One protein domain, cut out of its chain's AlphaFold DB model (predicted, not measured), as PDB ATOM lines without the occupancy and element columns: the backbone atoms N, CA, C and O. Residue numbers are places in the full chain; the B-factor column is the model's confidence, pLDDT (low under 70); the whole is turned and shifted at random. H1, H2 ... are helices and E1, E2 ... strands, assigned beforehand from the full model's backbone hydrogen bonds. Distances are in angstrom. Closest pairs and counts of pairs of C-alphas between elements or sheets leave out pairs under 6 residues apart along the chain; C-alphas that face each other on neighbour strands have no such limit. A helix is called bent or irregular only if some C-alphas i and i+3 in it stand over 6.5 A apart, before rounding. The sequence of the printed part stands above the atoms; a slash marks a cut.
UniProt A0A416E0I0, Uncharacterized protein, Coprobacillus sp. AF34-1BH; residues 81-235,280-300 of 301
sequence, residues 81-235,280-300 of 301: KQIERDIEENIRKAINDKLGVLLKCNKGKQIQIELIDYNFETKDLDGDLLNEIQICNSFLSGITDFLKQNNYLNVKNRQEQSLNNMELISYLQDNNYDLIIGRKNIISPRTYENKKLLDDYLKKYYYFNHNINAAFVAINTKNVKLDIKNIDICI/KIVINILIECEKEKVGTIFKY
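What this domain is: This is residues 81 to 235 and 280 to 300 of the 301 residues of an uncharacterized protein of Coprobacillus sp. AF34-1BH (UniProt A0A416E0I0). What does the model look like? Two lobes stand end to end, one a twisted sheet of three long strands, E1, E7 and E6, with H1 along it, the other a five-stranded sheet with H4 on one face and H3 and H5 side by side beyond it. H2 bridges the lobes, packing on both sheets. What is it made of? The printed part has 176 residues with five named helices and eight named strands, in the order H1 E1 H2 E2 H3 E3 H4 H5 E4 E5 E6 E7 E8, class mixed; the sheets run E1 E7 E6, antiparallel, and E2 E8 E5 E3 E4, mixed. It is compact, with a radius of gyration of the C-alphas of 17.3 A, yet elongated, spanning 54 by 35 by 25 A.

Where its parts are: Where does the printed part begin? H1, residues 81 to 102, 28.9 A long, begins at C-alpha 81, (47.953, 67.845, 41.586); it has a kink of 56 degrees near residue 96 and is irregular, with C-alphas 98 and 101 7.9 A apart. What follows? E1 is residues 109 to 121, 35.8 A; H2 132 to 149, 25.9 A; E2 153 to 157; H3 165 to 174; E3 179 to 182; H4 184 to 187; H5 195 to 202; E4 206 to 208; E5 215 to 219. E6, 224 to 235, 31.8 A, bends by 51 degrees at residue 229; E7 is 280 to 289, 27.8 A, and E8, 295 to 299, ends at C-alpha 299, (87.544, 82.666, 50.699).

How they stand to each other: What is on the three-stranded sheet? H1 and H2 are on one face, making two layers, helices over a sheet; H1 runs along the strands at a height of 9.7 A. N 111 and O 285, 2.9 A, join E1 and E7 within hydrogen-bond range, as do N 227 and O 286, 3.0 A, for E6 and E7. How does H2 sit? It touches H1 at a steep tilt of 61 degrees, closest C-alphas Ala 94 and Glu 132, 5.2 A, with its residues 132 to 136 alone, and runs across the other sheet. There N 154 and O 295 of E2 and E8, N 218 and O 296 of E5 and E8, and N 181 and O 217 of E3 and E5 are each 2.9 A apart, and N 180 and O 206 of E3 and E4 2.8 A. And the remaining helices? H4 is on the opposite face from H2; H3 only grazes the sheet with residues 168 to 172 and touches H5, closest C-alphas Asn 165 and Leu 198, 6.1 A. E3, H4 H5, E4 is a strand-helix-strand unit, helices between parallel neighbours, and E2, H3, E3 a split one, with E8 and E5 between; both crossovers are right-handed. Every O i to N i+4 pair is within hydrogen-bond range in H2, H3 and H5, and 15 of 18 in H1; H4 is too short for one.

The domain as a whole: How large is it? The C-alphas farthest apart, of Lys 81 and Gln 161, are 55.2 A apart. Where is the cut? Residues 236 to 279 are not printed, and C-alphas 235 and 280 are 6.6 A apart; of the links printed whole, none is long. How confident is the model? The mean pLDDT of the printed part is 91.4, and no printed residue is under 70.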
ATOM      1  N   LYS A  81      47.235  68.864  42.377       95.12
ATOM      2  CA  LYS A  81      47.953  67.845  41.586       95.12
ATOM      3  C   LYS A  81      48.487  68.355  40.250       95.12
ATOM      4  O   LYS A  81      49.396  67.747  39.693       95.12
ATOM      5  N   GLN A  82      47.844  69.352  39.646       95.69
ATOM      6  CA  GLN A  82      48.348  69.963  38.416       95.69
ATOM      7  C   GLN A  82      49.526  70.877  38.749       95.69
ATOM      8  O   GLN A  82      50.594  70.688  38.186       95.69
ATOM      9  N   ILE A  83      49.361  71.746  39.749       95.25
ATOM     10  CA  ILE A  83      50.401  72.677  40.205       95.25
ATOM     11  C   ILE A  83      51.659  71.927  40.665       95.25
ATOM     12  O   ILE A  83      52.755  72.263  40.238       95.25
ATOM     13  N   GLU A  84      51.520  70.864  41.466       96.06
ATOM     14  CA  GLU A  84      52.657  70.029  41.891       96.06
ATOM     15  C   GLU A  84      53.420  69.438  40.697       96.06
ATOM     16  O   GLU A  84      54.649  69.448  40.687       96.06
ATOM     17  N   ARG A  85      52.708  68.963  39.665       96.31
ATOM     18  CA  ARG A  85      53.339  68.429  38.448       96.31
ATOM     19  C   ARG A  85      54.067  69.512  37.661       96.31
ATOM     20  O   ARG A  85      55.183  69.265  37.214       96.31
ATOM     21  N   ASP A  86      53.462  70.688  37.522       96.25
ATOM     22  CA  ASP A  86      54.046  71.798  36.766       96.25
ATOM     23  C   ASP A  86      55.304  72.339  37.467       96.25
ATOM     24  O   ASP A  86      56.339  72.528  36.829       96.25
ATOM     25  N   ILE A  87      55.259  72.486  38.798       96.38
ATOM     26  CA  ILE A  87      56.425  72.841  39.621       96.38
ATOM     27  C   ILE A  87      57.531  71.784  39.470       96.38
ATOM     28  O   ILE A  87      58.698  72.135  39.270       96.38
ATOM     29  N   GLU A  88      57.195  70.489  39.551       97.12
ATOM     30  CA  GLU A  88      58.177  69.412  39.384       97.12
ATOM     31  C   GLU A  88      58.845  69.467  38.001       97.12
ATOM     32  O   GLU A  88      60.075  69.395  37.904       97.12
ATOM     33  N   GLU A  89      58.056  69.614  36.933       96.50
ATOM     34  CA  GLU A  89      58.553  69.703  35.559       96.50
ATOM     35  C   GLU A  89      59.490  70.903  35.384       96.50
ATOM     36  O   GLU A  89      60.601  70.751  34.861       96.50
ATOM     37  N   ASN A  90      59.101  72.066  35.907       96.50
ATOM     38  CA  ASN A  90      59.900  73.286  35.855       96.50
ATOM     39  C   ASN A  90      61.232  73.152  36.604       96.50
ATOM     40  O   ASN A  90      62.281  73.536  36.077       96.50
ATOM     41  N   ILE A  91      61.231  72.537  37.789       96.94
ATOM     42  CA  ILE A  91      62.459  72.264  38.548       96.94
ATOM     43  C   ILE A  91      63.378  71.315  37.781       96.94
ATOM     44  O   ILE A  91      64.575  71.587  37.639       96.94
ATOM     45  N   ARG A  92      62.838  70.206  37.260       96.06
ATOM     46  CA  ARG A  92      63.627  69.233  36.489       96.06
ATOM     47  C   ARG A  92      64.233  69.876  35.255       96.06
ATOM     48  O   ARG A  92      65.416  69.673  34.992       96.06
ATOM     49  N   LYS A  93      63.446  70.662  34.523       95.62
ATOM     50  CA  LYS A  93      63.892  71.390  33.336       95.62
ATOM     51  C   LYS A  93      65.021  72.362  33.675       95.62
ATOM     52  O   LYS A  93      66.089  72.252  33.084       95.62
ATOM     53  N   ALA A  94      64.842  73.220  34.681       94.00
ATOM     54  CA  ALA A  94      65.860  74.180  35.112       94.00
ATOM     55  C   ALA A  94      67.197  73.502  35.467       94.00
ATOM     56  O   ALA A  94      68.266  73.921  35.015       94.00
ATOM     57  N   ILE A  95      67.148  72.416  36.248       94.12
ATOM     58  CA  ILE A  95      68.360  71.689  36.644       94.12
ATOM     59  C   ILE A  95      68.982  70.970  35.442       94.12
ATOM     60  O   ILE A  95      70.200  71.013  35.280       94.12
ATOM     61  N   ASN A  96      68.190  70.339  34.574       93.38
ATOM     62  CA  ASN A  96      68.709  69.670  33.379       93.38
ATOM     63  C   ASN A  96      69.391  70.659  32.422       93.38
ATOM     64  O   ASN A  96      70.526  70.417  32.005       93.38
ATOM     65  N   ASP A  97      68.738  71.783  32.127       91.06
ATOM     66  CA  ASP A  97      69.208  72.771  31.153       91.06
ATOM     67  C   ASP A  97      70.525  73.427  31.591       91.06
ATOM     68  O   ASP A  97      71.402  73.701  30.766       91.06
ATOM     69  N   LYS A  98      70.702  73.661  32.898       87.75
ATOM     70  CA  LYS A  98      71.881  74.359  33.439       87.75
ATOM     71  C   LYS A  98      72.944  73.448  34.023       87.75
ATOM     72  O   LYS A  98      74.129  73.779  33.967       87.75
ATOM     73  N   LEU A  99      72.539  72.329  34.607       88.62
ATOM     74  CA  LEU A  99      73.378  71.468  35.441       88.62
ATOM     75  C   LEU A  99      73.339  70.000  35.005       88.62
ATOM     76  O   LEU A  99      73.961  69.163  35.658       88.62
ATOM     77  N   GLY A 100      72.708  69.680  33.870       87.38
ATOM     78  CA  GLY A 100      72.642  68.320  33.325       87.38
ATOM     79  C   GLY A 100      74.008  67.660  33.119       87.38
ATOM     80  O   GLY A 100      74.123  66.437  33.160       87.38
ATOM     81  N   VAL A 101      75.083  68.448  32.993       85.50
ATOM     82  CA  VAL A 101      76.464  67.935  32.950       85.50
ATOM     83  C   VAL A 101      76.846  67.122  34.193       85.50
ATOM     84  O   VAL A 101      77.643  66.190  34.067       85.50
ATOM     85  N   LEU A 102      76.250  67.433  35.351       88.00
ATOM     86  CA  LEU A 102      76.451  66.745  36.626       88.00
ATOM     87  C   LEU A 102      75.565  65.494  36.776       88.00
ATOM     88  O   LEU A 102      75.889  64.627  37.583       88.00
ATOM     89  N   LEU A 103      74.464  65.372  36.027       89.38
ATOM     90  CA  LEU A 103      73.430  64.344  36.226       89.38
ATOM     91  C   LEU A 103      73.788  63.001  35.569       89.38
ATOM     92  O   LEU A 103      73.293  62.660  34.495       89.38
ATOM     93  N   LYS A 104      74.714  62.250  36.176       87.19
ATOM     94  CA  LYS A 104      75.266  60.993  35.622       87.19
ATOM     95  C   LYS A 104      75.552  59.930  36.685       87.19
ATOM     96  O   LYS A 104      76.445  59.099  36.511       87.19
ATOM     97  N   CYS A 105      74.863  59.994  37.816       84.69
ATOM     98  CA  CYS A 105      75.124  59.139  38.967       84.69
ATOM     99  C   CYS A 105      74.124  57.980  39.060       84.69
ATOM    100  O   CYS A 105      72.968  58.102  38.673       84.69
ATOM    101  N   ASN A 106      74.559  56.846  39.607       81.56
ATOM    102  CA  ASN A 106      73.669  55.741  39.978       81.56
ATOM    103  C   ASN A 106      73.912  55.215  41.405       81.56
ATOM    104  O   ASN A 106      73.188  54.335  41.863       81.56
ATOM    105  N   LYS A 107      74.912  55.750  42.114       85.62
ATOM    106  CA  LYS A 107      75.345  55.321  43.449       85.62
ATOM    107  C   LYS A 107      75.950  56.512  44.188       85.62
ATOM    108  O   LYS A 107      76.651  57.297  43.579       85.62
ATOM    109  N   GLY A 108      75.761  56.650  45.490       89.25
ATOM    110  CA  GLY A 108      76.348  57.781  46.207       89.25
ATOM    111  C   GLY A 108      75.734  57.979  47.577       89.25
ATOM    112  O   GLY A 108      74.964  57.142  48.046       89.25
ATOM    113  N   LYS A 109      76.074  59.098  48.214       92.81
ATOM    114  CA  LYS A 109      75.409  59.526  49.445       92.81
ATOM    115  C   LYS A 109      74.108  60.229  49.081       92.81
ATOM    116  O   LYS A 109      74.105  61.080  48.197       92.81
ATOM    117  N   GLN A 110      73.024  59.876  49.762       94.62
ATOM    118  CA  GLN A 110      71.759  60.585  49.626       94.62
ATOM    119  C   GLN A 110      71.786  61.857  50.466       94.62
ATOM    120  O   GLN A 110      72.194  61.820  51.629       94.62
ATOM    121  N   ILE A 111      71.352  62.967  49.879       95.44
ATOM    122  CA  ILE A 111      71.163  64.237  50.572       95.44
ATOM    123  C   ILE A 111      69.828  64.861  50.185       95.44
ATOM    124  O   ILE A 111      69.284  64.580  49.117       95.44
ATOM    125  N   GLN A 112      69.336  65.728  51.062       96.62
ATOM    126  CA  GLN A 112      68.147  66.535  50.839       96.62
ATOM    127  C   GLN A 112      68.557  67.992  50.682       96.62
ATOM    128  O   GLN A 112      69.386  68.491  51.445       96.62
ATOM    129  N   ILE A 113      67.988  68.658  49.685       96.31
ATOM    130  CA  ILE A 113      68.190  70.077  49.428       96.31
ATOM    131  C   ILE A 113      66.824  70.747  49.451       96.31
ATOM    132  O   ILE A 113      65.995  70.502  48.578       96.31
ATOM    133  N   GLU A 114      66.595  71.590  50.450       96.19
ATOM    134  CA  GLU A 114      65.410  72.439  50.508       96.19
ATOM    135  C   GLU A 114      65.568  73.581  49.497       96.19
ATOM    136  O   GLU A 114      66.540  74.339  49.548       96.19
ATOM    137  N   LEU A 115      64.646  73.672  48.537       94.75
ATOM    138  CA  LEU A 115      64.608  74.792  47.597       94.75
ATOM    139  C   LEU A 115      63.859  75.981  48.183       94.75
ATOM    140  O   LEU A 115      64.297  77.119  47.998       94.75
ATOM    141  N   ILE A 116      62.741  75.700  48.853       93.88
ATOM    142  CA  ILE A 116      61.882  76.683  49.503       93.88
ATOM    143  C   ILE A 116      61.051  76.024  50.608       93.88
ATOM    144  O   ILE A 116      60.650  74.866  50.491       93.88
ATOM    145  N   ASP A 117      60.787  76.802  51.652       93.25
ATOM    146  CA  ASP A 117      59.774  76.571  52.677       93.25
ATOM    147  C   ASP A 117      59.175  77.948  52.997       93.25
ATOM    148  O   ASP A 117      59.790  78.772  53.683       93.25
ATOM    149  N   TYR A 118      58.062  78.277  52.338       90.62
ATOM    150  CA  TYR A 118      57.495  79.625  52.376       90.62
ATOM    151  C   TYR A 118      55.978  79.615  52.210       90.62
ATOM    152  O   TYR A 118      55.400  78.696  51.635       90.62
ATOM    153  N   ASN A 119      55.332  80.663  52.712       89.94
ATOM    154  CA  ASN A 119      53.886  80.810  52.662       89.94
ATOM    155  C   ASN A 119      53.482  81.723  51.504       89.94
ATOM    156  O   ASN A 119      53.995  82.833  51.377       89.94
ATOM    157  N   PHE A 120      52.534  81.263  50.701       90.50
ATOM    158  CA  PHE A 120      52.037  81.948  49.514       90.50
ATOM    159  C   PHE A 120      50.532  82.153  49.612       90.50
ATOM    160  O   PHE A 120      49.830  81.333  50.212       90.50
ATOM    161  N   GLU A 121      50.028  83.207  48.975       91.12
ATOM    162  CA  GLU A 121      48.604  83.262  48.673       91.12
ATOM    163  C   GLU A 121      48.279  82.208  47.610       91.12
ATOM    164  O   GLU A 121      48.996  82.060  46.622       91.12
ATOM    165  N   THR A 122      47.174  81.487  47.779       92.38
ATOM    166  CA  THR A 122      46.730  80.422  46.869       92.38
ATOM    167  C   THR A 122      46.580  80.917  45.429       92.38
ATOM    168  O   THR A 122      46.798  80.155  44.493       92.38
ATOM    169  N   LYS A 123      46.237  82.199  45.246       91.62
ATOM    170  CA  LYS A 123      46.082  82.836  43.929       91.62
ATOM    171  C   LYS A 123      47.402  82.980  43.162       91.62
ATOM    172  O   LYS A 123      47.371  83.063  41.940       91.62
ATOM    173  N   ASP A 124      48.525  83.001  43.881       91.75
ATOM    174  CA  ASP A 124      49.874  83.168  43.331       91.75
ATOM    175  C   ASP A 124      50.564  81.811  43.097       91.75
ATOM    176  O   ASP A 124      51.730  81.758  42.712       91.75
ATOM    177  N   LEU A 125      49.868  80.699  43.365       92.81
ATOM    178  CA  LEU A 125      50.401  79.357  43.162       92.81
ATOM    179  C   LEU A 125      50.165  78.883  41.734       92.81
ATOM    180  O   LEU A 125      49.056  78.504  41.355       92.81
ATOM    181  N   ASP A 126      51.251  78.813  40.979       91.62
ATOM    182  CA  ASP A 126      51.306  78.220  39.653       91.62
ATOM    183  C   ASP A 126      52.583  77.375  39.474       91.62
ATOM    184  O   ASP A 126      53.357  77.159  40.411       91.62
ATOM    185  N   GLY A 127      52.784  76.841  38.266       85.25
ATOM    186  CA  GLY A 127      53.982  76.071  37.935       85.25
ATOM    187  C   GLY A 127      55.278  76.886  38.004       85.25
ATOM    188  O   GLY A 127      56.338  76.323  38.282       85.25
ATOM    189  N   ASP A 128      55.210  78.198  37.776       89.19
ATOM    190  CA  ASP A 128      56.354  79.111  37.668       89.19
ATOM    191  C   ASP A 128      56.721  79.766  39.015       89.19
ATOM    192  O   ASP A 128      57.537  80.692  39.061       89.19
ATOM    193  N   LEU A 129      56.186  79.229  40.123       90.88
ATOM    194  CA  LEU A 129      56.426  79.654  41.508       90.88
ATOM    195  C   LEU A 129      57.897  79.980  41.810       90.88
ATOM    196  O   LEU A 129      58.208  80.927  42.536       90.88
ATOM    197  N   LEU A 130      58.812  79.171  41.272       89.38
ATOM    198  CA  LEU A 130      60.249  79.396  41.348       89.38
ATOM    199  C   LEU A 130      60.810  79.620  39.951       89.38
ATOM    200  O   LEU A 130      60.691  78.766  39.072       89.38
ATOM    201  N   ASN A 131      61.540  80.719  39.774       90.12
ATOM    202  CA  ASN A 131      62.275  80.916  38.534       90.12
ATOM    203  C   ASN A 131      63.543  80.045  38.480       90.12
ATOM    204  O   ASN A 131      64.109  79.626  39.494       90.12
ATOM    205  N   GLU A 132      64.041  79.834  37.263       89.94
ATOM    206  CA  GLU A 132      65.219  79.012  36.972       89.94
ATOM    207  C   GLU A 132      66.453  79.386  37.816       89.94
ATOM    208  O   GLU A 132      67.195  78.515  38.280       89.94
ATOM    209  N   ILE A 133      66.668  80.686  38.051       86.50
ATOM    210  CA  ILE A 133      67.813  81.191  38.818       86.50
ATOM    211  C   ILE A 133      67.684  80.794  40.292       86.50
ATOM    212  O   ILE A 133      68.675  80.373  40.890       86.50
ATOM    213  N   GLN A 134      66.492  80.917  40.883       89.56
ATOM    214  CA  GLN A 134      66.228  80.508  42.266       89.56
ATOM    215  C   GLN A 134      66.458  79.005  42.443       89.56
ATOM    216  O   GLN A 134      67.202  78.613  43.342       89.56
ATOM    217  N   ILE A 135      65.914  78.188  41.534       93.12
ATOM    218  CA  ILE A 135      66.063  76.725  41.550       93.12
ATOM    219  C   ILE A 135      67.544  76.338  41.521       93.12
ATOM    220  O   ILE A 135      68.025  75.631  42.409       93.12
ATOM    221  N   CYS A 136      68.291  76.844  40.534       90.69
ATOM    222  CA  CYS A 136      69.710  76.523  40.387       90.69
ATOM    223  C   CYS A 136      70.536  76.996  41.587       90.69
ATOM    224  O   CYS A 136      71.452  76.299  42.017       90.69
ATOM    225  N   ASN A 137      70.223  78.169  42.140       87.00
ATOM    226  CA  ASN A 137      70.949  78.725  43.276       87.00
ATOM    227  C   ASN A 137      70.785  77.878  44.541       87.00
ATOM    228  O   ASN A 137      71.793  77.509  45.144       87.00
ATOM    229  N   SER A 138      69.550  77.549  44.930       90.44
ATOM    230  CA  SER A 138      69.300  76.713  46.111       90.44
ATOM    231  C   SER A 138      69.899  75.316  45.928       90.44
ATOM    232  O   SER A 138      70.585  74.809  46.818       90.44
ATOM    233  N   PHE A 139      69.757  74.740  44.729       93.38
ATOM    234  CA  PHE A 139      70.346  73.445  44.388       93.38
ATOM    235  C   PHE A 139      71.880  73.433  44.525       93.38
ATOM    236  O   PHE A 139      72.452  72.575  45.200       93.38
ATOM    237  N   LEU A 140      72.566  74.423  43.944       91.38
ATOM    238  CA  LEU A 140      74.024  74.550  44.025       91.38
ATOM    239  C   LEU A 140      74.521  74.883  45.438       91.38
ATOM    240  O   LEU A 140      75.622  74.455  45.803       91.38
ATOM    241  N   SER A 141      73.735  75.612  46.235       89.50
ATOM    242  CA  SER A 141      74.046  75.857  47.647       89.50
ATOM    243  C   SER A 141      74.056  74.548  48.432       89.50
ATOM    244  O   SER A 141      75.056  74.244  49.080       89.50
ATOM    245  N   GLY A 142      73.014  73.719  48.292       93.06
ATOM    246  CA  GLY A 142      72.941  72.417  48.964       93.06
ATOM    247  C   GLY A 142      74.099  71.484  48.588       93.06
ATOM    248  O   GLY A 142      74.717  70.870  49.461       93.06
ATOM    249  N   ILE A 143      74.477  71.445  47.305       93.31
ATOM    250  CA  ILE A 143      75.664  70.701  46.848       93.31
ATOM    251  C   ILE A 143      76.937  71.258  47.492       93.31
ATOM    252  O   ILE A 143      77.766  70.504  47.999       93.31
ATOM    253  N   THR A 144      77.105  72.581  47.486       92.06
ATOM    254  CA  THR A 144      78.286  73.240  48.055       92.06
ATOM    255  C   THR A 144      78.436  72.944  49.546       92.06
ATOM    256  O   THR A 144      79.539  72.629  50.005       92.06
ATOM    257  N   ASP A 145      77.337  73.006  50.296       92.50
ATOM    258  CA  ASP A 145      77.321  72.720  51.726       92.50
ATOM    259  C   ASP A 145      77.678  71.262  52.005       92.50
ATOM    260  O   ASP A 145      78.550  71.003  52.839       92.50
ATOM    261  N   PHE A 146      77.117  70.318  51.244       95.00
ATOM    262  CA  PHE A 146      77.502  68.910  51.334       95.00
ATOM    263  C   PHE A 146      79.005  68.710  51.090       95.00
ATOM    264  O   PHE A 146      79.683  68.054  51.892       95.00
ATOM    265  N   LEU A 147      79.543  69.290  50.010       94.81
ATOM    266  CA  LEU A 147      80.956  69.152  49.651       94.81
ATOM    267  C   LEU A 147      81.869  69.726  50.740       94.81
ATOM    268  O   LEU A 147      82.904  69.142  51.066       94.81
ATOM    269  N   LYS A 148      81.477  70.851  51.340       92.81
ATOM    270  CA  LYS A 148      82.203  71.483  52.443       92.81
ATOM    271  C   LYS A 148      82.163  70.635  53.715       92.81
ATOM    272  O   LYS A 148      83.214  70.401  54.306       92.81
ATOM    273  N   GLN A 149      80.982  70.173  54.127       93.50
ATOM    274  CA  GLN A 149      80.790  69.377  55.347       93.50
ATOM    275  C   GLN A 149      81.535  68.039  55.291       93.50
ATOM    276  O   GLN A 149      82.069  67.585  56.297       93.50
ATOM    277  N   ASN A 150      81.627  67.438  54.104       93.81
ATOM    278  CA  ASN A 150      82.318  66.167  53.892       93.81
ATOM    279  C   ASN A 150      83.795  66.337  53.490       93.81
ATOM    280  O   ASN A 150      84.432  65.370  53.087       93.81
ATOM    281  N   ASN A 151      84.354  67.549  53.602       93.88
ATOM    282  CA  ASN A 151      85.756  67.843  53.300       93.88
ATOM    283  C   ASN A 151      86.179  67.508  51.849       93.88
ATOM    284  O   ASN A 151      87.352  67.241  51.599       93.88
ATOM    285  N   TYR A 152      85.270  67.597  50.872       96.12
ATOM    286  CA  TYR A 152      85.568  67.385  49.446       96.12
ATOM    287  C   TYR A 152      86.184  68.606  48.743       96.12
ATOM    288  O   TYR A 152      86.565  68.537  47.572       96.12
ATOM    289  N   LEU A 153      86.292  69.740  49.439       96.19
ATOM    290  CA  LEU A 153      86.849  70.982  48.904       96.19
ATOM    291  C   LEU A 153      88.209  71.289  49.535       96.19
ATOM    292  O   LEU A 153      88.398  71.157  50.747       96.19
ATOM    293  N   ASN A 154      89.163  71.728  48.719       95.81
ATOM    294  CA  ASN A 154      90.339  72.445  49.207       95.81
ATOM    295  C   ASN A 154      89.939  73.855  49.640       95.81
ATOM    296  O   ASN A 154      88.921  74.379  49.194       95.81
ATOM    297  N   VAL A 155      90.747  74.494  50.481       94.06
ATOM    298  CA  VAL A 155      90.505  75.871  50.925       94.06
ATOM    299  C   VAL A 155      91.661  76.748  50.467       94.06
ATOM    300  O   VAL A 155      92.815  76.444  50.761       94.06
ATOM    301  N   LYS A 156      91.351  77.847  49.780       94.56
ATOM    302  CA  LYS A 156      92.326  78.874  49.388       94.56
ATOM    303  C   LYS A 156      91.841  80.272  49.741       94.56
ATOM    304  O   LYS A 156      90.638  80.506  49.852       94.56
ATOM    305  N   ASN A 157      92.782  81.196  49.920       91.94
ATOM    306  CA  ASN A 157      92.471  82.618  50.011       91.94
ATOM    307  C   ASN A 157      92.425  83.218  48.599       91.94
ATOM    308  O   ASN A 157      93.240  82.864  47.748       91.94
ATOM    309  N   ARG A 158      91.448  84.090  48.350       90.69
ATOM    310  CA  ARG A 158      91.277  84.821  47.096       90.69
ATOM    311  C   ARG A 158      91.987  86.176  47.078       90.69
ATOM    312  O   ARG A 158      92.119  86.742  45.996       90.69
ATOM    313  N   GLN A 159      92.414  86.704  48.225       88.25
ATOM    314  CA  GLN A 159      93.101  87.995  48.294       88.25
ATOM    315  C   GLN A 159      94.265  88.080  47.292       88.25
ATOM    316  O   GLN A 159      95.013  87.118  47.154       88.25
ATOM    317  N   GLU A 160      94.442  89.223  46.621       82.31
ATOM    318  CA  GLU A 160      95.411  89.387  45.518       82.31
ATOM    319  C   GLU A 160      96.843  89.019  45.911       82.31
ATOM    320  O   GLU A 160      97.527  88.335  45.162       82.31
ATOM    321  N   GLN A 161      97.251  89.389  47.127       85.00
ATOM    322  CA  GLN A 161      98.548  89.040  47.717       85.00
ATOM    323  C   GLN A 161      98.772  87.530  47.906       85.00
ATOM    324  O   GLN A 161      99.902  87.090  48.080       85.00
ATOM    325  N   SER A 162      97.695  86.742  47.946       86.38
ATOM    326  CA  SER A 162      97.724  85.284  48.114       86.38
ATOM    327  C   SER A 162      97.452  84.526  46.816       86.38
ATOM    328  O   SER A 162      97.925  83.401  46.664       86.38
ATOM    329  N   LEU A 163      96.613  85.087  45.943       88.56
ATOM    330  CA  LEU A 163      96.230  84.499  44.668       88.56
ATOM    331  C   LEU A 163      95.782  85.609  43.715       88.56
ATOM    332  O   LEU A 163      94.621  86.035  43.735       88.56
ATOM    333  N   ASN A 164      96.692  86.082  42.872       90.88
ATOM    334  CA  ASN A 164      96.367  87.087  41.864       90.88
ATOM    335  C   ASN A 164      95.549  86.478  40.704       90.88
ATOM    336  O   ASN A 164      95.299  85.273  40.640       90.88
ATOM    337  N   ASN A 165      95.079  87.315  39.774       92.56
ATOM    338  CA  ASN A 165      94.221  86.855  38.674       92.56
ATOM    339  C   ASN A 165      94.906  85.846  37.736       92.56
ATOM    340  O   ASN A 165      94.238  84.932  37.258       92.56
ATOM    341  N   MET A 166      96.212  85.983  37.486       92.50
ATOM    342  CA  MET A 166      96.971  85.046  36.647       92.50
ATOM    343  C   MET A 166      97.140  83.698  37.344       92.50
ATOM    344  O   MET A 166      96.875  82.657  36.751       92.50
ATOM    345  N   GLU A 167      97.513  83.725  38.621       94.06
ATOM    346  CA  GLU A 167      97.652  82.520  39.439       94.06
ATOM    347  C   GLU A 167      96.315  81.798  39.604       94.06
ATOM    348  O   GLU A 167      96.277  80.569  39.585       94.06
ATOM    349  N   LEU A 168      95.204  82.537  39.720       94.69
ATOM    350  CA  LEU A 168      93.872  81.944  39.716       94.69
ATOM    351  C   LEU A 168      93.604  81.220  38.392       94.69
ATOM    352  O   LEU A 168      93.166  80.076  38.434       94.69
ATOM    353  N   ILE A 169      93.887  81.838  37.239       94.19
ATOM    354  CA  ILE A 169      93.716  81.189  35.928       94.19
ATOM    355  C   ILE A 169      94.523  79.888  35.867       94.19
ATOM    356  O   ILE A 169      93.940  78.840  35.592       94.19
ATOM    357  N   SER A 170      95.822  79.934  36.182       95.19
ATOM    358  CA  SER A 170      96.680  78.741  36.191       95.19
ATOM    359  C   SER A 170      96.146  77.675  37.144       95.19
ATOM    360  O   SER A 170      96.022  76.513  36.774       95.19
ATOM    361  N   TYR A 171      95.705  78.068  38.340       95.25
ATOM    362  CA  TYR A 171      95.154  77.127  39.307       95.25
ATOM    363  C   TYR A 171      93.863  76.452  38.820       95.25
ATOM    364  O   TYR A 171      93.689  75.247  39.013       95.25
ATOM    365  N   LEU A 172      92.953  77.201  38.185       94.88
ATOM    366  CA  LEU A 172      91.737  76.635  37.595       94.88
ATOM    367  C   LEU A 172      92.074  75.655  36.453       94.88
ATOM    368  O   LEU A 172      91.432  74.606  36.356       94.88
ATOM    369  N   GLN A 173      93.090  75.969  35.637       94.12
ATOM    370  CA  GLN A 173      93.587  75.118  34.547       94.12
ATOM    371  C   GLN A 173      94.187  73.814  35.068       94.12
ATOM    372  O   GLN A 173      93.740  72.737  34.676       94.12
ATOM    373  N   ASP A 174      95.145  73.905  35.989       95.00
ATOM    374  CA  ASP A 174      95.892  72.757  36.511       95.00
ATOM    375  C   ASP A 174      94.969  71.733  37.188       95.00
ATOM    376  O   ASP A 174      95.189  70.523  37.121       95.00
ATOM    377  N   ASN A 175      93.885  72.209  37.811       93.44
ATOM    378  CA  ASN A 175      92.906  71.357  38.488       93.44
ATOM    379  C   ASN A 175      91.744  70.907  37.586       93.44
ATOM    380  O   ASN A 175      90.893  70.122  38.023       93.44
ATOM    381  N   ASN A 176      91.717  71.351  36.325       92.69
ATOM    382  CA  ASN A 176      90.631  71.106  35.376       92.69
ATOM    383  C   ASN A 176      89.255  71.466  35.961       92.69
ATOM    384  O   ASN A 176      88.302  70.694  35.838       92.69
ATOM    385  N   TYR A 177      89.166  72.597  36.661       94.00
ATOM    386  CA  TYR A 177      87.871  73.119  37.081       94.00
ATOM    387  C   TYR A 177      87.142  73.692  35.869       94.00
ATOM    388  O   TYR A 177      87.777  74.256  34.979       94.00
ATOM    389  N   ASP A 178      85.824  73.537  35.846       91.44
ATOM    390  CA  ASP A 178      84.947  73.891  34.723       91.44
ATOM    391  C   ASP A 178      83.565  74.410  35.172       91.44
ATOM    392  O   ASP A 178      82.866  75.061  34.392       91.44
ATOM    393  N   LEU A 179      83.209  74.219  36.447       91.56
ATOM    394  CA  LEU A 179      82.045  74.826  37.100       91.56
ATOM    395  C   LEU A 179      82.492  75.817  38.178       91.56
ATOM    396  O   LEU A 179      83.274  75.466  39.063       91.56
ATOM    397  N   ILE A 180      81.971  77.045  38.129       92.31
ATOM    398  CA  ILE A 180      82.239  78.104  39.106       92.31
ATOM    399  C   ILE A 180      80.925  78.644  39.664       92.31
ATOM    400  O   ILE A 180      80.042  79.079  38.926       92.31
ATOM    401  N   ILE A 181      80.836  78.673  40.990       91.38
ATOM    402  CA  ILE A 181      79.666  79.116  41.743       91.38
ATOM    403  C   ILE A 181      80.121  80.230  42.682       91.38
ATOM    404  O   ILE A 181      80.952  80.002  43.562       91.38
ATOM    405  N   GLY A 182      79.616  81.446  42.508       89.44
ATOM    406  CA  GLY A 182      79.982  82.571  43.369       89.44
ATOM    407  C   GLY A 182      79.742  83.924  42.718       89.44
ATOM    408  O   GLY A 182      79.416  84.005  41.538       89.44
ATOM    409  N   ARG A 183      79.915  85.015  43.472       88.38
ATOM    410  CA  ARG A 183      79.705  86.362  42.927       88.38
ATOM    411  C   ARG A 183      80.876  86.810  42.062       88.38
ATOM    412  O   ARG A 183      82.040  86.674  42.449       88.38
ATOM    413  N   LYS A 184      80.570  87.481  40.947       87.62
ATOM    414  CA  LYS A 184      81.580  87.955  39.983       87.62
ATOM    415  C   LYS A 184      82.616  88.867  40.633       87.62
ATOM    416  O   LYS A 184      83.789  88.777  40.305       87.62
ATOM    417  N   ASN A 185      82.198  89.727  41.558       87.38
ATOM    418  CA  ASN A 185      83.091  90.649  42.262       87.38
ATOM    419  C   ASN A 185      84.010  89.967  43.290       87.38
ATOM    420  O   ASN A 185      84.997  90.577  43.678       87.38
ATOM    421  N   ILE A 186      83.704  88.737  43.717       88.81
ATOM    422  CA  ILE A 186      84.580  87.930  44.579       88.81
ATOM    423  C   ILE A 186      85.576  87.156  43.708       88.81
ATOM    424  O   ILE A 186      86.765  87.102  44.010       88.81
ATOM    425  N   ILE A 187      85.101  86.589  42.597       90.44
ATOM    426  CA  ILE A 187      85.939  85.829  41.662       90.44
ATOM    427  C   ILE A 187      86.910  86.752  40.929       90.44
ATOM    428  O   ILE A 187      88.088  86.438  40.840       90.44
ATOM    429  N   SER A 188      86.426  87.892  40.439       88.44
ATOM    430  CA  SER A 188      87.146  88.874  39.619       88.44
ATOM    431  C   SER A 188      86.928  90.291  40.185       88.44
ATOM    432  O   SER A 188      86.126  91.075  39.651       88.44
ATOM    433  N   PRO A 189      87.574  90.630  41.323       87.06
ATOM    434  CA  PRO A 189      87.442  91.939  41.955       87.06
ATOM    435  C   PRO A 189      87.884  93.071  41.028       87.06
ATOM    436  O   PRO A 189      88.817  92.931  40.241       87.06
ATOM    437  N   ARG A 190      87.218  94.227  41.137       85.50
ATOM    438  CA  ARG A 190      87.492  95.394  40.278       85.50
ATOM    439  C   ARG A 190      88.905  95.950  40.436       85.50
ATOM    440  O   ARG A 190      89.415  96.524  39.485       85.50
ATOM    441  N   THR A 191      89.484  95.807  41.620       86.88
ATOM    442  CA  THR A 191      90.779  96.387  41.981       86.88
ATOM    443  C   THR A 191      91.967  95.550  41.524       86.88
ATOM    444  O   THR A 191      93.079  96.048  41.603       86.88
ATOM    445  N   TYR A 192      91.751  94.307  41.073       89.31
ATOM    446  CA  TYR A 192      92.851  93.373  40.826       89.31
ATOM    447  C   TYR A 192      93.413  93.547  39.418       89.31
ATOM    448  O   TYR A 192      92.663  93.742  38.450       89.31
ATOM    449  N   GLU A 193      94.728  93.413  39.285       90.00
ATOM    450  CA  GLU A 193      95.423  93.522  38.005       90.00
ATOM    451  C   GLU A 193      94.985  92.423  37.026       90.00
ATOM    452  O   GLU A 193      94.545  91.341  37.412       90.00
ATOM    453  N   ASN A 194      95.089  92.673  35.718       88.88
ATOM    454  CA  ASN A 194      94.735  91.700  34.670       88.88
ATOM    455  C   ASN A 194      93.278  91.193  34.710       88.88
ATOM    456  O   ASN A 194      92.952  90.161  34.121       88.88
ATOM    457  N   LYS A 195      92.361  91.939  35.340       90.00
ATOM    458  CA  LYS A 195      90.935  91.586  35.445       90.00
ATOM    459  C   LYS A 195      90.292  91.200  34.112       90.00
ATOM    460  O   LYS A 195      89.517  90.250  34.053       90.00
ATOM    461  N   LYS A 196      90.582  91.948  33.041       90.88
ATOM    462  CA  LYS A 196      89.995  91.693  31.716       90.88
ATOM    463  C   LYS A 196      90.336  90.287  31.216       90.88
ATOM    464  O   LYS A 196      89.459  89.606  30.699       90.88
ATOM    465  N   LEU A 197      91.571  89.841  31.444       91.12
ATOM    466  CA  LEU A 197      92.016  88.506  31.066       91.12
ATOM    467  C   LEU A 197      91.255  87.421  31.840       91.12
ATOM    468  O   LEU A 197      90.790  86.462  31.232       91.12
ATOM    469  N   LEU A 198      91.079  87.595  33.155       91.69
ATOM    470  CA  LEU A 198      90.281  86.671  33.967       91.69
ATOM    471  C   LEU A 198      88.818  86.648  33.510       91.69
ATOM    472  O   LEU A 198      88.259  85.574  33.316       91.69
ATOM    473  N   ASP A 199      88.201  87.810  33.285       91.50
ATOM    474  CA  ASP A 199      86.820  87.899  32.797       91.50
ATOM    475  C   ASP A 199      86.635  87.193  31.444       91.50
ATOM    476  O   ASP A 199      85.629  86.514  31.246       91.50
ATOM    477  N   ASP A 200      87.592  87.334  30.523       91.31
ATOM    478  CA  ASP A 200      87.567  86.645  29.232       91.31
ATOM    479  C   ASP A 200      87.801  85.136  29.383       91.31
ATOM    480  O   ASP A 200      87.164  84.339  28.692       91.31
ATOM    481  N   TYR A 201      88.660  84.729  30.318       89.19
ATOM    482  CA  TYR A 201      88.919  83.325  30.625       89.19
ATOM    483  C   TYR A 201      87.684  82.615  31.208       89.19
ATOM    484  O   TYR A 201      87.332  81.518  30.767       89.19
ATOM    485  N   LEU A 202      86.973  83.267  32.133       89.81
ATOM    486  CA  LEU A 202      85.778  82.733  32.799       89.81
ATOM    487  C   LEU A 202      84.595  82.496  31.848       89.81
ATOM    488  O   LEU A 202      83.711  81.712  32.179       89.81
ATOM    489  N   LYS A 203      84.576  83.097  30.649       88.25
ATOM    490  CA  LYS A 203      83.532  82.841  29.632       88.25
ATOM    491  C   LYS A 203      83.468  81.379  29.174       88.25
ATOM    492  O   LYS A 203      82.469  80.976  28.593       88.25
ATOM    493  N   LYS A 204      84.531  80.602  29.404       85.19
ATOM    494  CA  LYS A 204      84.619  79.174  29.055       85.19
ATOM    495  C   LYS A 204      83.955  78.255  30.088       85.19
ATOM    496  O   LYS A 204      83.853  77.060  29.843       85.19
ATOM    497  N   TYR A 205      83.568  78.797  31.240       83.25
ATOM    498  CA  TYR A 205      83.095  78.043  32.395       83.25
ATOM    499  C   TYR A 205      81.578  78.087  32.507       83.25
ATOM    500  O   TYR A 205      80.940  79.081  32.150       83.25
ATOM    501  N   TYR A 206      81.011  77.054  33.126       79.25
ATOM    502  CA  TYR A 206      79.670  77.145  33.686       79.25
ATOM    503  C   TYR A 206      79.735  78.065  34.905       79.25
ATOM    504  O   TYR A 206      80.267  77.688  35.950       79.25
ATOM    505  N   TYR A 207      79.265  79.301  34.752       82.19
ATOM    506  CA  TYR A 207      79.340  80.324  35.790       82.19
ATOM    507  C   TYR A 207      77.957  80.649  36.356       82.19
ATOM    508  O   TYR A 207      77.078  81.128  35.638       82.19
ATOM    509  N   PHE A 208      77.799  80.457  37.665       79.50
ATOM    510  CA  PHE A 208      76.575  80.765  38.399       79.50
ATOM    511  C   PHE A 208      76.829  81.884  39.402       79.50
ATOM    512  O   PHE A 208      77.570  81.726  40.376       79.50
ATOM    513  N   ASN A 209      76.197  83.033  39.150       79.69
ATOM    514  CA  ASN A 209      76.299  84.199  40.015       79.69
ATOM    515  C   ASN A 209      75.468  83.987  41.287       79.69
ATOM    516  O   ASN A 209      74.287  84.323  41.328       79.69
ATOM    517  N   HIS A 210      76.106  83.448  42.319       78.12
ATOM    518  CA  HIS A 210      75.460  83.099  43.579       78.12
ATOM    519  C   HIS A 210      76.217  83.675  44.777       78.12
ATOM    520  O   HIS A 210      77.439  83.835  44.744       78.12
ATOM    521  N   ASN A 211      75.504  84.009  45.850       75.31
ATOM    522  CA  ASN A 211      76.133  84.514  47.062       75.31
ATOM    523  C   ASN A 211      76.549  83.369  47.983       75.31
ATOM    524  O   ASN A 211      75.756  82.906  48.791       75.31
ATOM    525  N   ILE A 212      77.817  82.984  47.921       77.31
ATOM    526  CA  ILE A 212      78.433  82.140  48.943       77.31
ATOM    527  C   ILE A 212      79.200  83.087  49.863       77.31
ATOM    528  O   ILE A 212      80.076  83.794  49.380       77.31
ATOM    529  N   ASN A 213      78.855  83.141  51.154       79.81
ATOM    530  CA  ASN A 213      79.413  84.053  52.171       79.81
ATOM    531  C   ASN A 213      80.885  84.452  51.943       79.81
ATOM    532  O   ASN A 213      81.799  83.744  52.373       79.81
ATOM    533  N   ALA A 214      81.096  85.600  51.286       84.62
ATOM    534  CA  ALA A 214      82.411  86.125  50.909       84.62
ATOM    535  C   ALA A 214      83.348  85.062  50.290       84.62
ATOM    536  O   ALA A 214      84.533  85.004  50.606       84.62
ATOM    537  N   ALA A 215      82.826  84.180  49.442       90.38
ATOM    538  CA  ALA A 215      83.574  83.105  48.814       90.38
ATOM    539  C   ALA A 215      83.031  82.767  47.419       90.38
ATOM    540  O   ALA A 215      81.953  83.203  47.012       90.38
ATOM    541  N   PHE A 216      83.791  81.958  46.690       94.12
ATOM    542  CA  PHE A 216      83.291  81.213  45.540       94.12
ATOM    543  C   PHE A 216      83.865  79.800  45.545       94.12
ATOM    544  O   PHE A 216      84.863  79.520  46.213       94.12
ATOM    545  N   VAL A 217      83.230  78.909  44.795       94.94
ATOM    546  CA  VAL A 217      83.612  77.506  44.676       94.94
ATOM    547  C   VAL A 217      83.885  77.192  43.214       94.94
ATOM    548  O   VAL A 217      83.117  77.586  42.340       94.94
ATOM    549  N   ALA A 218      84.990  76.496  42.957       95.12
ATOM    550  CA  ALA A 218      85.304  75.931  41.652       95.12
ATOM    551  C   ALA A 218      85.370  74.405  41.763       95.12
ATOM    552  O   ALA A 218      85.995  73.878  42.690       95.12
ATOM    553  N   ILE A 219      84.710  73.704  40.845       93.94
ATOM    554  CA  ILE A 219      84.554  72.247  40.854       93.94
ATOM    555  C   ILE A 219      84.979  71.701  39.495       93.94
ATOM    556  O   ILE A 219      84.780  72.346  38.467       93.94
ATOM    557  N   ASN A 220      85.566  70.506  39.512       92.81
ATOM    558  CA  ASN A 220      85.745  69.687  38.322       92.81
ATOM    559  C   ASN A 220      84.528  68.764  38.193       92.81
ATOM    560  O   ASN A 220      84.400  67.801  38.959       92.81
ATOM    561  N   THR A 221      83.644  69.054  37.238       89.94
ATOM    562  CA  THR A 221      82.382  68.325  37.044       89.94
ATOM    563  C   THR A 221      82.583  66.844  36.729       89.94
ATOM    564  O   THR A 221      81.685  66.046  36.968       89.94
ATOM    565  N   LYS A 222      83.771  66.419  36.274       89.88
ATOM    566  CA  LYS A 222      84.058  64.993  36.043       89.88
ATOM    567  C   LYS A 222      84.119  64.188  37.341       89.88
ATOM    568  O   LYS A 222      83.809  63.004  37.316       89.88
ATOM    569  N   ASN A 223      84.499  64.822  38.453       91.88
ATOM    570  CA  ASN A 223      84.667  64.145  39.742       91.88
ATOM    571  C   ASN A 223      83.423  64.237  40.639       91.88
ATOM    572  O   ASN A 223      83.443  63.665  41.728       91.88
ATOM    573  N   VAL A 224      82.384  64.974  40.229       93.00
ATOM    574  CA  VAL A 224      81.123  65.117  40.969       93.00
ATOM    575  C   VAL A 224      79.983  64.675  40.073       93.00
ATOM    576  O   VAL A 224      79.720  65.298  39.048       93.00
ATOM    577  N   LYS A 225      79.287  63.616  40.476       93.88
ATOM    578  CA  LYS A 225      78.112  63.117  39.760       93.88
ATOM    579  C   LYS A 225      76.912  63.147  40.680       93.88
ATOM    580  O   LYS A 225      77.015  62.801  41.853       93.88
ATOM    581  N   LEU A 226      75.780  63.532  40.120       94.88
ATOM    582  CA  LEU A 226      74.510  63.684  40.805       94.88
ATOM    583  C   LEU A 226      73.430  62.842  40.127       94.88
ATOM    584  O   LEU A 226      73.539  62.510  38.946       94.88
ATOM    585  N   ASP A 227      72.396  62.502  40.882       94.62
ATOM    586  CA  ASP A 227      71.152  61.931  40.369       94.62
ATOM    587  C   ASP A 227      69.981  62.448  41.200       94.62
ATOM    588  O   ASP A 227      70.058  62.446  42.430       94.62
ATOM    589  N   ILE A 228      68.915  62.897  40.540       95.31
ATOM    590  CA  ILE A 228      67.707  63.388  41.209       95.31
ATOM    591  C   ILE A 228      66.781  62.197  41.423       95.31
ATOM    592  O   ILE A 228      66.217  61.674  40.463       95.31
ATOM    593  N   LYS A 229      66.590  61.789  42.678       94.94
ATOM    594  CA  LYS A 229      65.725  60.651  43.013       94.94
ATOM    595  C   LYS A 229      64.257  61.024  42.977       94.94
ATOM    596  O   LYS A 229      63.477  60.392  42.271       94.94
ATOM    597  N   ASN A 230      63.903  62.069  43.703       95.38
ATOM    598  CA  ASN A 230      62.553  62.600  43.779       95.38
ATOM    599  C   ASN A 230      62.608  64.070  44.187       95.38
ATOM    600  O   ASN A 230      63.566  64.528  44.819       95.38
ATOM    601  N   ILE A 231      61.563  64.788  43.801       97.50
ATOM    602  CA  ILE A 231      61.293  66.157  44.217       97.50
ATOM    603  C   ILE A 231      60.002  66.065  45.019       97.50
ATOM    604  O   ILE A 231      58.952  65.754  44.464       97.50
ATOM    605  N   ASP A 232      60.109  66.255  46.326       97.06
ATOM    606  CA  ASP A 232      58.964  66.240  47.224       97.06
ATOM    607  C   ASP A 232      58.396  67.654  47.290       97.06
ATOM    608  O   ASP A 232      59.101  68.600  47.654       97.06
ATOM    609  N   ILE A 233      57.129  67.790  46.907       97.19
ATOM    610  CA  ILE A 233      56.390  69.050  46.925       97.19
ATOM    611  C   ILE A 233      55.228  68.865  47.893       97.19
ATOM    612  O   ILE A 233      54.385  67.990  47.704       97.19
ATOM    613  N   CYS A 234      55.196  69.679  48.942       94.50
ATOM    614  CA  CYS A 234      54.097  69.725  49.896       94.50
ATOM    615  C   CYS A 234      53.448  71.102  49.810       94.50
ATOM    616  O   CYS A 234      54.104  72.111  50.057       94.50
ATOM    617  N   ILE A 235      52.167  71.129  49.440       92.94
ATOM    618  CA  ILE A 235      51.335  72.334  49.458       92.94
ATOM    619  C   ILE A 235      50.226  72.122  50.477       92.94
ATOM    620  O   ILE A 235      49.237  71.437  50.189       92.94
ATOM    621  N   LYS A 280      56.424  73.761  50.573       96.06
ATOM    622  CA  LYS A 280      57.727  73.179  50.846       96.06
ATOM    623  C   LYS A 280      58.170  72.327  49.670       96.06
ATOM    624  O   LYS A 280      57.456  71.418  49.254       96.06
ATOM    625  N   ILE A 281      59.359  72.616  49.150       97.75
ATOM    626  CA  ILE A 281      59.955  71.877  48.036       97.75
ATOM    627  C   ILE A 281      61.323  71.370  48.462       97.75
ATOM    628  O   ILE A 281      62.235  72.154  48.742       97.75
ATOM    629  N   VAL A 282      61.478  70.051  48.462       97.81
ATOM    630  CA  VAL A 282      62.723  69.370  48.814       97.81
ATOM    631  C   VAL A 282      63.148  68.470  47.665       97.81
ATOM    632  O   VAL A 282      62.401  67.607  47.217       97.81
ATOM    633  N   ILE A 283      64.382  68.638  47.199       97.75
ATOM    634  CA  ILE A 283      64.987  67.733  46.226       97.75
ATOM    635  C   ILE A 283      65.840  66.717  46.968       97.75
ATOM    636  O   ILE A 283      66.791  67.072  47.664       97.75
ATOM    637  N   ASN A 284      65.552  65.441  46.753       96.94
ATOM    638  CA  ASN A 284      66.409  64.359  47.200       96.94
ATOM    639  C   ASN A 284      67.342  63.967  46.058       96.94
ATOM    640  O   ASN A 284      66.895  63.571  44.974       96.94
ATOM    641  N   ILE A 285      68.645  64.031  46.309       96.38
ATOM    642  CA  ILE A 285      69.650  63.632  45.327       96.38
ATOM    643  C   ILE A 285      70.603  62.587  45.881       96.38
ATOM    644  O   ILE A 285      70.871  62.537  47.081       96.38
ATOM    645  N   LEU A 286      71.158  61.775  44.986       96.06
ATOM    646  CA  LEU A 286      72.414  61.082  45.235       96.06
ATOM    647  C   LEU A 286      73.570  61.946  44.749       96.06
ATOM    648  O   LEU A 286      73.501  62.522  43.667       96.06
ATOM    649  N   ILE A 287      74.645  61.976  45.528       95.38
ATOM    650  CA  ILE A 287      75.908  62.599  45.152       95.38
ATOM    651  C   ILE A 287      77.063  61.605  45.299       95.38
ATOM    652  O   ILE A 287      77.286  61.006  46.357       95.38
ATOM    653  N   GLU A 288      77.815  61.443  44.215       94.75
ATOM    654  CA  GLU A 288      79.069  60.702  44.150       94.75
ATOM    655  C   GLU A 288      80.228  61.676  43.953       94.75
ATOM    656  O   GLU A 288      80.182  62.561  43.097       94.75
ATOM    657  N   CYS A 289      81.284  61.493  44.740       93.25
ATOM    658  CA  CYS A 289      82.545  62.210  44.591       93.25
ATOM    659  C   CYS A 289      83.652  61.186  44.335       93.25
ATOM    660  O   CYS A 289      83.949  60.371  45.205       93.25
ATOM    661  N   GLU A 290      84.258  61.220  43.147       87.00
ATOM    662  CA  GLU A 290      85.250  60.217  42.725       87.00
ATOM    663  C   GLU A 290      86.627  60.402  43.382       87.00
ATOM    664  O   GLU A 290      87.479  59.518  43.319       87.00
ATOM    665  N   LYS A 291      86.867  61.563  43.999       83.88
ATOM    666  CA  LYS A 291      88.137  61.924  44.636       83.88
ATOM    667  C   LYS A 291      87.900  62.488  46.025       83.88
ATOM    668  O   LYS A 291      86.857  63.082  46.289       83.88
ATOM    669  N   GLU A 292      88.923  62.403  46.875       82.94
ATOM    670  CA  GLU A 292      88.922  63.076  48.180       82.94
ATOM    671  C   GLU A 292      88.753  64.591  48.047       82.94
ATOM    672  O   GLU A 292      88.101  65.209  48.879       82.94
ATOM    673  N   LYS A 293      89.309  65.194  46.988       91.94
ATOM    674  CA  LYS A 293      89.168  66.620  46.675       91.94
ATOM    675  C   LYS A 293      88.667  66.798  45.248       91.94
ATOM    676  O   LYS A 293      89.383  66.512  44.291       91.94
ATOM    677  N   VAL A 294      87.436  67.282  45.107       93.81
ATOM    678  CA  VAL A 294      86.759  67.472  43.808       93.81
ATOM    679  C   VAL A 294      86.721  68.935  43.362       93.81
ATOM    680  O   VAL A 294      86.436  69.228  42.200       93.81
ATOM    681  N   GLY A 295      87.032  69.854  44.275       95.75
ATOM    682  CA  GLY A 295      86.963  71.291  44.047       95.75
ATOM    683  C   GLY A 295      87.748  72.095  45.076       95.75
ATOM    684  O   GLY A 295      88.428  71.545  45.947       95.75
ATOM    685  N   THR A 296      87.632  73.414  44.984       96.62
ATOM    686  CA  THR A 296      88.232  74.372  45.916       96.62
ATOM    687  C   THR A 296      87.222  75.452  46.276       96.62
ATOM    688  O   THR A 296      86.561  76.002  45.397       96.62
ATOM    689  N   ILE A 297      87.133  75.787  47.564       95.50
ATOM    690  CA  ILE A 297      86.475  76.998  48.051       95.50
ATOM    691  C   ILE A 297      87.517  78.102  48.255       95.50
ATOM    692  O   ILE A 297      88.486  77.950  49.004       95.50
ATOM    693  N   PHE A 298      87.296  79.230  47.593       95.06
ATOM    694  CA  PHE A 298      88.133  80.418  47.662       95.06
ATOM    695  C   PHE A 298      87.459  81.439  48.565       95.06
ATOM    696  O   PHE A 298      86.395  81.958  48.234       95.06
ATOM    697  N   LYS A 299      88.062  81.711  49.718       92.50
ATOM    698  CA  LYS A 299      87.544  82.666  50.699       92.50
ATOM    699  C   LYS A 299      88.121  84.047  50.434       92.50
ATOM    700  O   LYS A 299      89.316  84.181  50.201       92.50
ATOM    701  N   TYR A 300      87.278  85.060  50.524       83.00
ATOM    702  CA  TYR A 300      87.639  86.469  50.530       83.00
ATOM    703  C   TYR A 300      87.702  86.914  51.995       83.00
ATOM    704  O   TYR A 300      86.749  87.478  52.532       83.00
TER     705      TYR A 300